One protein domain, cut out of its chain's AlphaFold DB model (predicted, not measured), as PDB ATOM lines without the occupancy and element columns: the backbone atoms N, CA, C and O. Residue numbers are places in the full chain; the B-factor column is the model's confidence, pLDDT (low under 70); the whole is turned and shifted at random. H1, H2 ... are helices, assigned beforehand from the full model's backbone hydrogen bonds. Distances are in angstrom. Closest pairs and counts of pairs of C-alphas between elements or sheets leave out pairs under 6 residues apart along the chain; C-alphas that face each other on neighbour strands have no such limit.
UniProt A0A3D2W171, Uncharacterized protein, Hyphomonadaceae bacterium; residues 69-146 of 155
ATOM      1  N   ALA A  69      24.460  43.223  24.521       75.88
ATOM      2  CA  ALA A  69      25.600  42.815  25.338       75.88
ATOM      3  C   ALA A  69      25.260  42.687  26.832       75.88
ATOM      4  O   ALA A  69      25.676  41.725  27.475       75.88
ATOM      5  N   GLN A  70      24.475  43.615  27.383       82.88
ATOM      6  CA  GLN A  70      24.039  43.553  28.777       82.88
ATOM      7  C   GLN A  70      23.124  42.345  29.015       82.88
ATOM      8  O   GLN A  70      23.336  41.591  29.958       82.88
ATOM      9  N   ARG A  71      22.175  42.096  28.104       85.81
ATOM     10  CA  ARG A  71      21.273  40.933  28.162       85.81
ATOM     11  C   ARG A  71      22.027  39.612  28.021       85.81
ATOM     12  O   ARG A  71      21.696  38.646  28.702       85.81
ATOM     13  N   VAL A  72      23.050  39.567  27.164       86.12
ATOM     14  CA  VAL A  72      23.964  38.420  27.052       86.12
ATOM     15  C   VAL A  72      24.680  38.183  28.372       86.12
ATOM     16  O   VAL A  72      24.715  37.044  28.824       86.12
ATOM     17  N   LYS A  73      25.199  39.238  29.009       84.94
ATOM     18  CA  LYS A  73      25.864  39.133  30.308       84.94
ATOM     19  C   LYS A  73      24.914  38.605  31.387       84.94
ATOM     20  O   LYS A  73      25.253  37.635  32.048       84.94
ATOM     21  N   SER A  74      23.697  39.142  31.491       86.12
ATOM     22  CA  SER A  74      22.680  38.641  32.429       86.12
ATOM     23  C   SER A  74      22.331  37.172  32.188       86.12
ATOM     24  O   SER A  74      22.197  36.403  33.137       86.12
ATOM     25  N   LEU A  75      22.216  36.760  30.919       87.44
ATOM     26  CA  LEU A  75      22.004  35.357  30.581       87.44
ATOM     27  C   LEU A  75      23.204  34.506  30.996       87.44
ATOM     28  O   LEU A  75      22.977  33.485  31.630       87.44
ATOM     29  N   GLN A  76      24.438  34.928  30.685       86.50
ATOM     30  CA  GLN A  76      25.695  34.263  31.064       86.50
ATOM     31  C   GLN A  76      25.832  34.087  32.576       86.50
ATOM     32  O   GLN A  76      26.101  32.976  33.025       86.50
ATOM     33  N   ASP A  77      25.568  35.135  33.354       86.12
ATOM     34  CA  ASP A  77      25.588  35.087  34.818       86.12
ATOM     35  C   ASP A  77      24.547  34.082  35.350       86.12
ATOM     36  O   ASP A  77      24.777  33.385  36.339       86.12
ATOM     37  N   ALA A  78      23.423  33.933  34.644       86.75
ATOM     38  CA  ALA A  78      22.387  32.959  34.959       86.75
ATOM     39  C   ALA A  78      22.666  31.532  34.434       86.75
ATOM     40  O   ALA A  78      21.897  30.629  34.763       86.75
ATOM     41  N   PHE A  79      23.737  31.259  33.664       81.88
ATOM     42  CA  PHE A  79      23.979  29.911  33.103       81.88
ATOM     43  C   PHE A  79      24.063  28.830  34.184       81.88
ATOM     44  O   PHE A  79      23.614  27.711  33.935       81.88
ATOM     45  N   GLY A  80      24.576  29.156  35.372       76.94
ATOM     46  CA  GLY A  80      24.719  28.215  36.486       76.94
ATOM     47  C   GLY A  80      23.403  27.762  37.130       76.94
ATOM     48  O   GLY A  80      23.415  26.800  37.893       76.94
ATOM     49  N   ASN A  81      22.268  28.408  36.831       85.44
ATOM     50  CA  ASN A  81      20.969  28.073  37.418       85.44
ATOM     51  C   ASN A  81      19.859  28.029  36.350       85.44
ATOM     52  O   ASN A  81      19.550  29.032  35.707       85.44
ATOM     53  N   ASP A  82      19.241  26.854  36.184       81.12
ATOM     54  CA  ASP A  82      18.190  26.597  35.189       81.12
ATOM     55  C   ASP A  82      16.985  27.535  35.328       81.12
ATOM     56  O   ASP A  82      16.495  28.065  34.325       81.12
ATOM     57  N   ASP A  83      16.523  27.760  36.555       82.38
ATOM     58  CA  ASP A  83      15.322  28.549  36.825       82.38
ATOM     59  C   ASP A  83      15.581  30.042  36.614       82.38
ATOM     60  O   ASP A  83      14.758  30.745  36.015       82.38
ATOM     61  N   THR A  84      16.764  30.515  37.016       86.00
ATOM     62  CA  THR A  84      17.196  31.899  36.787       86.00
ATOM     63  C   THR A  84      17.360  32.177  35.296       86.00
ATOM     64  O   THR A  84      16.841  33.174  34.793       86.00
ATOM     65  N   PHE A  85      18.001  31.267  34.555       89.12
ATOM     66  CA  PHE A  85      18.201  31.426  33.116       89.12
ATOM     67  C   PHE A  85      16.876  31.468  32.351       89.12
ATOM     68  O   PHE A  85      16.668  32.332  31.497       89.12
ATOM     69  N   ARG A  86      15.950  30.553  32.663       85.94
ATOM     70  CA  ARG A  86      14.621  30.524  32.035       85.94
ATOM     71  C   ARG A  86      13.826  31.787  32.338       85.94
ATOM     72  O   ARG A  86      13.147  32.300  31.447       85.94
ATOM     73  N   SER A  87      13.916  32.288  33.565       88.19
ATOM     74  CA  SER A  87      13.238  33.517  33.979       88.19
ATOM     75  C   SER A  87      13.777  34.737  33.232       88.19
ATOM     76  O   SER A  87      12.988  35.503  32.678       88.19
ATOM     77  N   GLU A  88      15.101  34.871  33.112       89.00
ATOM     78  CA  GLU A  88      15.737  35.945  32.337       89.00
ATOM     79  C   GLU A  88      15.418  35.854  30.841       89.00
ATOM     80  O   GLU A  88      15.031  36.844  30.217       89.00
ATOM     81  N   LEU A  89      15.484  34.659  30.254       89.69
ATOM     82  CA  LEU A  89      15.138  34.465  28.849       89.69
ATOM     83  C   LEU A  89      13.666  34.809  28.573       89.69
ATOM     84  O   LEU A  89      13.355  35.454  27.569       89.69
ATOM     85  N   LYS A  90      12.760  34.440  29.486       89.12
ATOM     86  CA  LYS A  90      11.338  34.793  29.405       89.12
ATOM     87  C   LYS A  90      11.124  36.300  29.550       89.12
ATOM     88  O   LYS A  90      10.336  36.860  28.787       89.12
ATOM     89  N   ARG A  91      11.852  36.968  30.458       88.81
ATOM     90  CA  ARG A  91      11.857  38.437  30.598       88.81
ATOM     91  C   ARG A  91      12.239  39.093  29.271       88.81
ATOM     92  O   ARG A  91      11.469  39.904  28.760       88.81
ATOM     93  N   ILE A  92      13.350  38.666  28.668       87.56
ATOM     94  CA  ILE A  92      13.842  39.170  27.376       87.56
ATOM     95  C   ILE A  92      12.830  38.904  26.249       87.56
ATOM     96  O   ILE A  92      12.562  39.793  25.447       87.56
ATOM     97  N   GLN A  93      12.225  37.717  26.187       85.62
ATOM     98  CA  GLN A  93      11.239  37.379  25.154       85.62
ATOM     99  C   GLN A  93       9.939  38.194  25.281       85.62
ATOM    100  O   GLN A  93       9.325  38.540  24.269       85.62
ATOM    101  N   SER A  94       9.504  38.468  26.514       83.50
ATOM    102  CA  SER A  94       8.277  39.221  26.809       83.50
ATOM    103  C   SER A  94       8.424  40.734  26.618       83.50
ATOM    104  O   SER A  94       7.423  41.446  26.506       83.50
ATOM    105  N   ASP A  95       9.661  41.225  26.537       83.69
ATOM    106  CA  ASP A  95       9.963  42.627  26.301       83.69
ATOM    107  C   ASP A  95       9.605  43.021  24.859       83.69
ATOM    108  O   ASP A  95      10.169  42.540  23.872       83.69
ATOM    109  N   ARG A  96       8.644  43.941  24.730       77.75
ATOM    110  CA  ARG A  96       8.174  44.435  23.429       77.75
ATOM    111  C   ARG A  96       9.260  45.181  22.652       77.75
ATOM    112  O   ARG A  96       9.158  45.241  21.428       77.75
ATOM    113  N   ARG A  97      10.277  45.715  23.338       79.25
ATOM    114  CA  ARG A  97      11.415  46.425  22.730       79.25
ATOM    115  C   ARG A  97      12.425  45.468  22.104       79.25
ATOM    116  O   ARG A  97      13.150  45.847  21.193       79.25
ATOM    117  N   VAL A  98      12.443  44.206  22.532       80.50
ATOM    118  CA  VAL A  98      13.344  43.201  21.967       80.50
ATOM    119  C   VAL A  98      12.847  42.798  20.593       80.50
ATOM    120  O   VAL A  98      11.800  42.162  20.448       80.50
ATOM    121  N   THR A  99      13.605  43.153  19.564       82.44
ATOM    122  CA  THR A  99      13.323  42.748  18.189       82.44
ATOM    123  C   THR A  99      13.818  41.326  17.930       82.44
ATOM    124  O   THR A  99      14.525  40.713  18.736       82.44
ATOM    125  N   ARG A 100      13.421  40.762  16.788       81.19
ATOM    126  CA  ARG A 100      13.924  39.455  16.352       81.19
ATOM    127  C   ARG A 100      15.433  39.519  16.100       81.19
ATOM    128  O   ARG A 100      16.161  38.586  16.418       81.19
ATOM    129  N   GLU A 101      15.883  40.640  15.558       81.56
ATOM    130  CA  GLU A 101      17.268  40.946  15.244       81.56
ATOM    131  C   GLU A 101      18.107  41.024  16.529       81.56
ATOM    132  O   GLU A 101      19.180  40.427  16.584       81.56
ATOM    133  N   SER A 102      17.581  41.629  17.602       82.81
ATOM    134  CA  SER A 102      18.232  41.634  18.920       82.81
ATOM    135  C   SER A 102      18.393  40.226  19.508       82.81
ATOM    136  O   SER A 102      19.456  39.905  20.032       82.81
ATOM    137  N   LEU A 103      17.382  39.352  19.401       83.81
ATOM    138  CA  LEU A 103      17.502  37.953  19.847       83.81
ATOM    139  C   LEU A 103      18.543  37.174  19.040       83.81
ATOM    140  O   LEU A 103      19.249  36.336  19.598       83.81
ATOM    141  N   ASN A 104      18.665  37.456  17.743       84.06
ATOM    142  CA  ASN A 104      19.712  36.850  16.930       84.06
ATOM    143  C   ASN A 104      21.100  37.319  17.353       84.06
ATOM    144  O   ASN A 104      21.982  36.490  17.503       84.06
ATOM    145  N   GLN A 105      21.282  38.615  17.618       82.94
ATOM    146  CA  GLN A 105      22.548  39.131  18.146       82.94
ATOM    147  C   GLN A 105      22.917  38.464  19.476       82.94
ATOM    148  O   GLN A 105      24.059  38.055  19.657       82.94
ATOM    149  N   ILE A 106      21.951  38.277  20.383       85.88
ATOM    150  CA  ILE A 106      22.167  37.545  21.642       85.88
ATOM    151  C   ILE A 106      22.628  36.107  21.360       85.88
ATOM    152  O   ILE A 106      23.603  35.644  21.952       85.88
ATOM    153  N   TYR A 107      21.965  35.408  20.436       85.62
ATOM    154  CA  TYR A 107      22.363  34.063  20.020       85.62
ATOM    155  C   TYR A 107      23.785  34.040  19.433       85.62
ATOM    156  O   TYR A 107      24.592  33.193  19.812       85.62
ATOM    157  N   GLU A 108      24.124  34.966  18.536       84.12
ATOM    158  CA  GLU A 108      25.451  35.057  17.914       84.12
ATOM    159  C   GLU A 108      26.541  35.313  18.957       84.12
ATOM    160  O   GLU A 108      27.572  34.646  18.944       84.12
ATOM    161  N   MET A 109      26.285  36.203  19.918       82.50
ATOM    162  CA  MET A 109      27.216  36.501  21.008       82.50
ATOM    163  C   MET A 109      27.399  35.324  21.977       82.50
ATOM    164  O   MET A 109      28.509  35.092  22.449       82.50
ATOM    165  N   LEU A 110      26.339  34.564  22.274       83.81
ATOM    166  CA  LEU A 110      26.422  33.386  23.150       83.81
ATOM    167  C   LEU A 110      27.069  32.176  22.466       83.81
ATOM    168  O   LEU A 110      27.792  31.417  23.112       83.81
ATOM    169  N   SER A 111      26.789  31.990  21.177       82.75
ATOM    170  CA  SER A 111      27.271  30.865  20.370       82.75
ATOM    171  C   SER A 111      28.661  31.085  19.771       82.75
ATOM    172  O   SER A 111      29.326  30.117  19.406       82.75
ATOM    173  N   GLY A 112      29.068  32.346  19.594       79.56
ATOM    174  CA  GLY A 112      30.222  32.737  18.782       79.56
ATOM    175  C   GLY A 112      30.045  32.476  17.280       79.56
ATOM    176  O   GLY A 112      31.008  32.589  16.524       79.56
ATOM    177  N   ARG A 113      28.843  32.091  16.825       74.81
ATOM    178  CA  ARG A 113      28.560  31.715  15.436       74.81
ATOM    179  C   ARG A 113      27.576  32.697  14.824       74.81
ATOM    180  O   ARG A 113      26.448  32.810  15.292       74.81
ATOM    181  N   ALA A 114      27.982  33.337  13.730       69.19
ATOM    182  CA  ALA A 114      27.075  34.134  12.916       69.19
ATOM    183  C   ALA A 114      25.980  33.228  12.338       69.19
ATOM    184  O   ALA A 114      26.272  32.214  11.694       69.19
ATOM    185  N   ARG A 115      24.714  33.585  12.561       66.88
ATOM    186  CA  ARG A 115      23.576  32.796  12.096       66.88
ATOM    187  C   ARG A 115      22.724  33.649  11.180       66.88
ATOM    188  O   ARG A 115      22.129  34.641  11.588       66.88
ATOM    189  N   LYS A 116      22.593  33.212   9.926       63.44
ATOM    190  CA  LYS A 116      21.607  33.799   9.017       63.44
ATOM    191  C   LYS A 116      20.209  33.422   9.502       63.44
ATOM    192  O   LYS A 116      19.833  32.250   9.473       63.44
ATOM    193  N   LEU A 117      19.451  34.421   9.948       62.59
ATOM    194  CA  LEU A 117      18.053  34.257  10.326       62.59
ATOM    195  C   LEU A 117      17.236  33.748   9.129       62.59
ATOM    196  O   LEU A 117      17.194  34.422   8.096       62.59
ATOM    197  N   PRO A 118      16.527  32.612   9.248       65.50
ATOM    198  CA  PRO A 118      15.505  32.271   8.277       65.50
ATOM    199  C   PRO A 118      14.438  33.370   8.268       65.50
ATOM    200  O   PRO A 118      14.000  33.820   9.328       65.50
ATOM    201  N   ALA A 119      13.956  33.762   7.086       60.31
ATOM    202  CA  ALA A 119      12.951  34.822   6.948       60.31
ATOM    203  C   ALA A 119      11.685  34.580   7.802       60.31
ATOM    204  O   ALA A 119      11.048  35.535   8.246       60.31
ATOM    205  N   LYS A 120      11.370  33.305   8.088       69.50
ATOM    206  CA  LYS A 120      10.224  32.844   8.891       69.50
ATOM    207  C   LYS A 120      10.535  32.593  10.378       69.50
ATOM    208  O   LYS A 120       9.681  32.073  11.089       69.50
ATOM    209  N   ALA A 121      11.735  32.908  10.867       74.50
ATOM    210  CA  ALA A 121      12.069  32.703  12.275       74.50
ATOM    211  C   ALA A 121      11.212  33.606  13.175       74.50
ATOM    212  O   ALA A 121      11.176  34.826  12.996       74.50
ATOM    213  N   THR A 122      10.529  33.001  14.145       83.12
ATOM    214  CA  THR A 122       9.741  33.710  15.159       83.12
ATOM    215  C   THR A 122      10.602  34.012  16.385       83.12
ATOM    216  O   THR A 122      11.583  33.315  16.652       83.12
ATOM    217  N   LYS A 123      10.217  35.016  17.187       81.25
ATOM    218  CA  LYS A 123      10.891  35.313  18.468       81.25
ATOM    219  C   LYS A 123      10.941  34.091  19.393       81.25
ATOM    220  O   LYS A 123      11.952  33.855  20.038       81.25
ATOM    221  N   ALA A 124       9.869  33.295  19.414       84.25
ATOM    222  CA  ALA A 124       9.797  32.069  20.205       84.25
ATOM    223  C   ALA A 124      10.818  31.021  19.746       84.25
ATOM    224  O   ALA A 124      11.476  30.411  20.582       84.25
ATOM    225  N   LYS A 125      11.000  30.852  18.429       85.12
ATOM    226  CA  LYS A 125      12.004  29.919  17.913       85.12
ATOM    227  C   LYS A 125      13.423  30.358  18.276       85.12
ATOM    228  O   LYS A 125      14.219  29.523  18.680       85.12
ATOM    229  N   LEU A 126      13.720  31.656  18.207       84.19
ATOM    230  CA  LEU A 126      15.034  32.173  18.607       84.19
ATOM    231  C   LEU A 126      15.290  32.036  20.107       84.19
ATOM    232  O   LEU A 126      16.389  31.655  20.491       84.19
ATOM    233  N   ALA A 127      14.287  32.288  20.948       86.31
ATOM    234  CA  ALA A 127      14.401  32.040  22.382       86.31
ATOM    235  C   ALA A 127      14.662  30.551  22.672       86.31
ATOM    236  O   ALA A 127      15.561  30.233  23.445       86.31
ATOM    237  N   GLN A 128      13.944  29.642  22.001       87.12
ATOM    238  CA  GLN A 128      14.186  28.204  22.128       87.12
ATOM    239  C   GLN A 128      15.624  27.839  21.744       87.12
ATOM    240  O   GLN A 128      16.286  27.128  22.487       87.12
ATOM    241  N   ASP A 129      16.133  28.382  20.639       85.88
ATOM    242  CA  ASP A 129      17.492  28.085  20.185       85.88
ATOM    243  C   ASP A 129      18.564  28.590  21.176       85.88
ATOM    244  O   ASP A 129      19.591  27.940  21.354       85.88
ATOM    245  N   ILE A 130      18.332  29.717  21.864       86.12
ATOM    246  CA  ILE A 130      19.204  30.193  22.956       86.12
ATOM    247  C   ILE A 130      19.155  29.215  24.147       86.12
ATOM    248  O   ILE A 130      20.192  28.907  24.738       86.12
ATOM    249  N   ALA A 131      17.974  28.700  24.498       87.12
ATOM    250  CA  ALA A 131      17.830  27.709  25.566       87.12
ATOM    251  C   ALA A 131      18.517  26.374  25.230       87.12
ATOM    252  O   ALA A 131      19.195  25.799  26.086       87.12
ATOM    253  N   ASP A 132      18.390  25.913  23.986       86.69
ATOM    254  CA  ASP A 132      19.034  24.696  23.491       86.69
ATOM    255  C   ASP A 132      20.564  24.837  23.535       86.69
ATOM    256  O   ASP A 132      21.263  23.938  24.002       86.69
ATOM    257  N   LEU A 133      21.084  26.013  23.170       85.00
ATOM    258  CA  LEU A 133      22.515  26.307  23.228       85.00
ATOM    259  C   LEU A 133      23.083  26.226  24.649       85.00
ATOM    260  O   LEU A 133      24.184  25.714  24.863       85.00
ATOM    261  N   ARG A 134      22.321  26.686  25.647       84.38
ATOM    262  CA  ARG A 134      22.693  26.495  27.052       84.38
ATOM    263  C   ARG A 134      22.746  25.015  27.416       84.38
ATOM    264  O   ARG A 134      23.705  24.591  28.057       84.38
ATOM    265  N   LEU A 135      21.734  24.236  27.032       82.88
ATOM    266  CA  LEU A 135      21.689  22.802  27.331       82.88
ATOM    267  C   LEU A 135      22.886  22.063  26.732       82.88
ATOM    268  O   LEU A 135      23.485  21.235  27.417       82.88
ATOM    269  N   GLU A 136      23.262  22.374  25.492       82.94
ATOM    270  CA  GLU A 136      24.460  21.815  24.860       82.94
ATOM    271  C   GLU A 136      25.729  22.160  25.644       82.94
ATOM    272  O   GLU A 136      26.550  21.275  25.907       82.94
ATOM    273  N   ARG A 137      25.874  23.415  26.080       81.00
ATOM    274  CA  ARG A 137      27.043  23.869  26.843       81.00
ATOM    275  C   ARG A 137      27.149  23.184  28.205       81.00
ATOM    276  O   ARG A 137      28.189  22.610  28.507       81.00
ATOM    277  N   VAL A 138      26.055  23.134  28.968       79.62
ATOM    278  CA  VAL A 138      25.999  22.450  30.275       79.62
ATOM    279  C   VAL A 138      26.272  20.948  30.131       79.62
ATOM    280  O   VAL A 138      26.976  20.361  30.951       79.62
ATOM    281  N   ARG A 139      25.747  20.301  29.082       79.94
ATOM    282  CA  ARG A 139      26.039  18.886  28.793       79.94
ATOM    283  C   ARG A 139      27.512  18.667  28.465       79.94
ATOM    284  O   ARG A 139      28.088  17.694  28.940       79.94
ATOM    285  N   SER A 140      28.105  19.568  27.686       77.19
ATOM    286  CA  SER A 140      29.518  19.508  27.307       77.19
ATOM    287  C   SER A 140      30.434  19.707  28.517       77.19
ATOM    288  O   SER A 140      31.398  18.966  28.680       77.19
ATOM    289  N   GLU A 141      30.099  20.644  29.407       76.50
ATOM    290  CA  GLU A 141      30.820  20.887  30.663       76.50
ATOM    291  C   GLU A 141      30.716  19.689  31.616       76.50
ATOM    292  O   GLU A 141      31.741  19.187  32.073       76.50
ATOM    293  N   ARG A 142      29.512  19.135  31.827       73.12
ATOM    294  CA  ARG A 142      29.333  17.909  32.629       73.12
ATOM    295  C   ARG A 142      30.070  16.708  32.042       73.12
ATOM    296  O   ARG A 142      30.622  15.905  32.790       73.12
ATOM    297  N   ALA A 143      30.077  16.558  30.717       72.25
ATOM    298  CA  ALA A 143      30.854  15.513  30.060       72.25
ATOM    299  C   ALA A 143      32.353  15.710  30.325       72.25
ATOM    300  O   ALA A 143      33.018  14.774  30.762       72.25
ATOM    301  N   ALA A 144      32.872  16.926  30.150       71.31
ATOM    302  CA  ALA A 144      34.272  17.244  30.422       71.31
ATOM    303  C   ALA A 144      34.665  16.981  31.889       71.31
ATOM    304  O   ALA A 144      35.743  16.446  32.140       71.31
ATOM    305  N   GLU A 145      33.792  17.286  32.853       69.44
ATOM    306  CA  GLU A 145      34.000  16.948  34.267       69.44
ATOM    307  C   GLU A 145      34.036  15.434  34.512       69.44
ATOM    308  O   GLU A 145      34.923  14.951  35.218       69.44
ATOM    309  N   MET A 146      33.148  14.662  33.877       62.22
ATOM    310  CA  MET A 146      33.137  13.195  33.979       62.22
ATOM    311  C   MET A 146      34.409  12.534  33.420       62.22
ATOM    312  O   MET A 146      34.789  11.454  33.878       62.22
TER     313      MET A 146
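What this domain is: This is residues 69 to 146 of the 155 residues of an uncharacterized protein of Hyphomonadaceae bacterium (UniProt A0A3D2W171). A helical hairpin, H1 and H2, packs over two side-by-side helices, with H1 on H3 and H2 on H4. The far end of H4, residues 139 to 146, sticks out. H1, H2 and H4 form an up-and-down bundle, each running against the one before. The printed part has 78 residues, with four named helices in the order H1, H2, H3, H4 that hold 61 of them and no named strand; its class is all helix, and it is compact, with a radius of gyration of the C-alphas of 12.5 A and spans of 40 by 24 by 19 A.

How they stand to each other: H1, residues 69 to 80, touches H2, residues 82 to 94; the closest C-alphas, Ala 78 and Phe 85, are 4.8 A apart. H3, residues 100 to 111, and H4, residues 123 to 146, touch at a shallow tilt of 9 degrees, the same way. Every O i to N i+4 pair is within hydrogen-bond range in H2, H3 and H4, and 7 of 8 in H1.

Where its parts are: H1 begins at C-alpha 69 (25.600, 42.815, 25.338). H4, 35.0 A long, ends at C-alpha 146 (33.137, 13.195, 33.979).

The domain as a whole: The printed part has no cut. The H3 to H4 link is long. Residues 114 to 120 and 145 to 146 have pLDDT under 70.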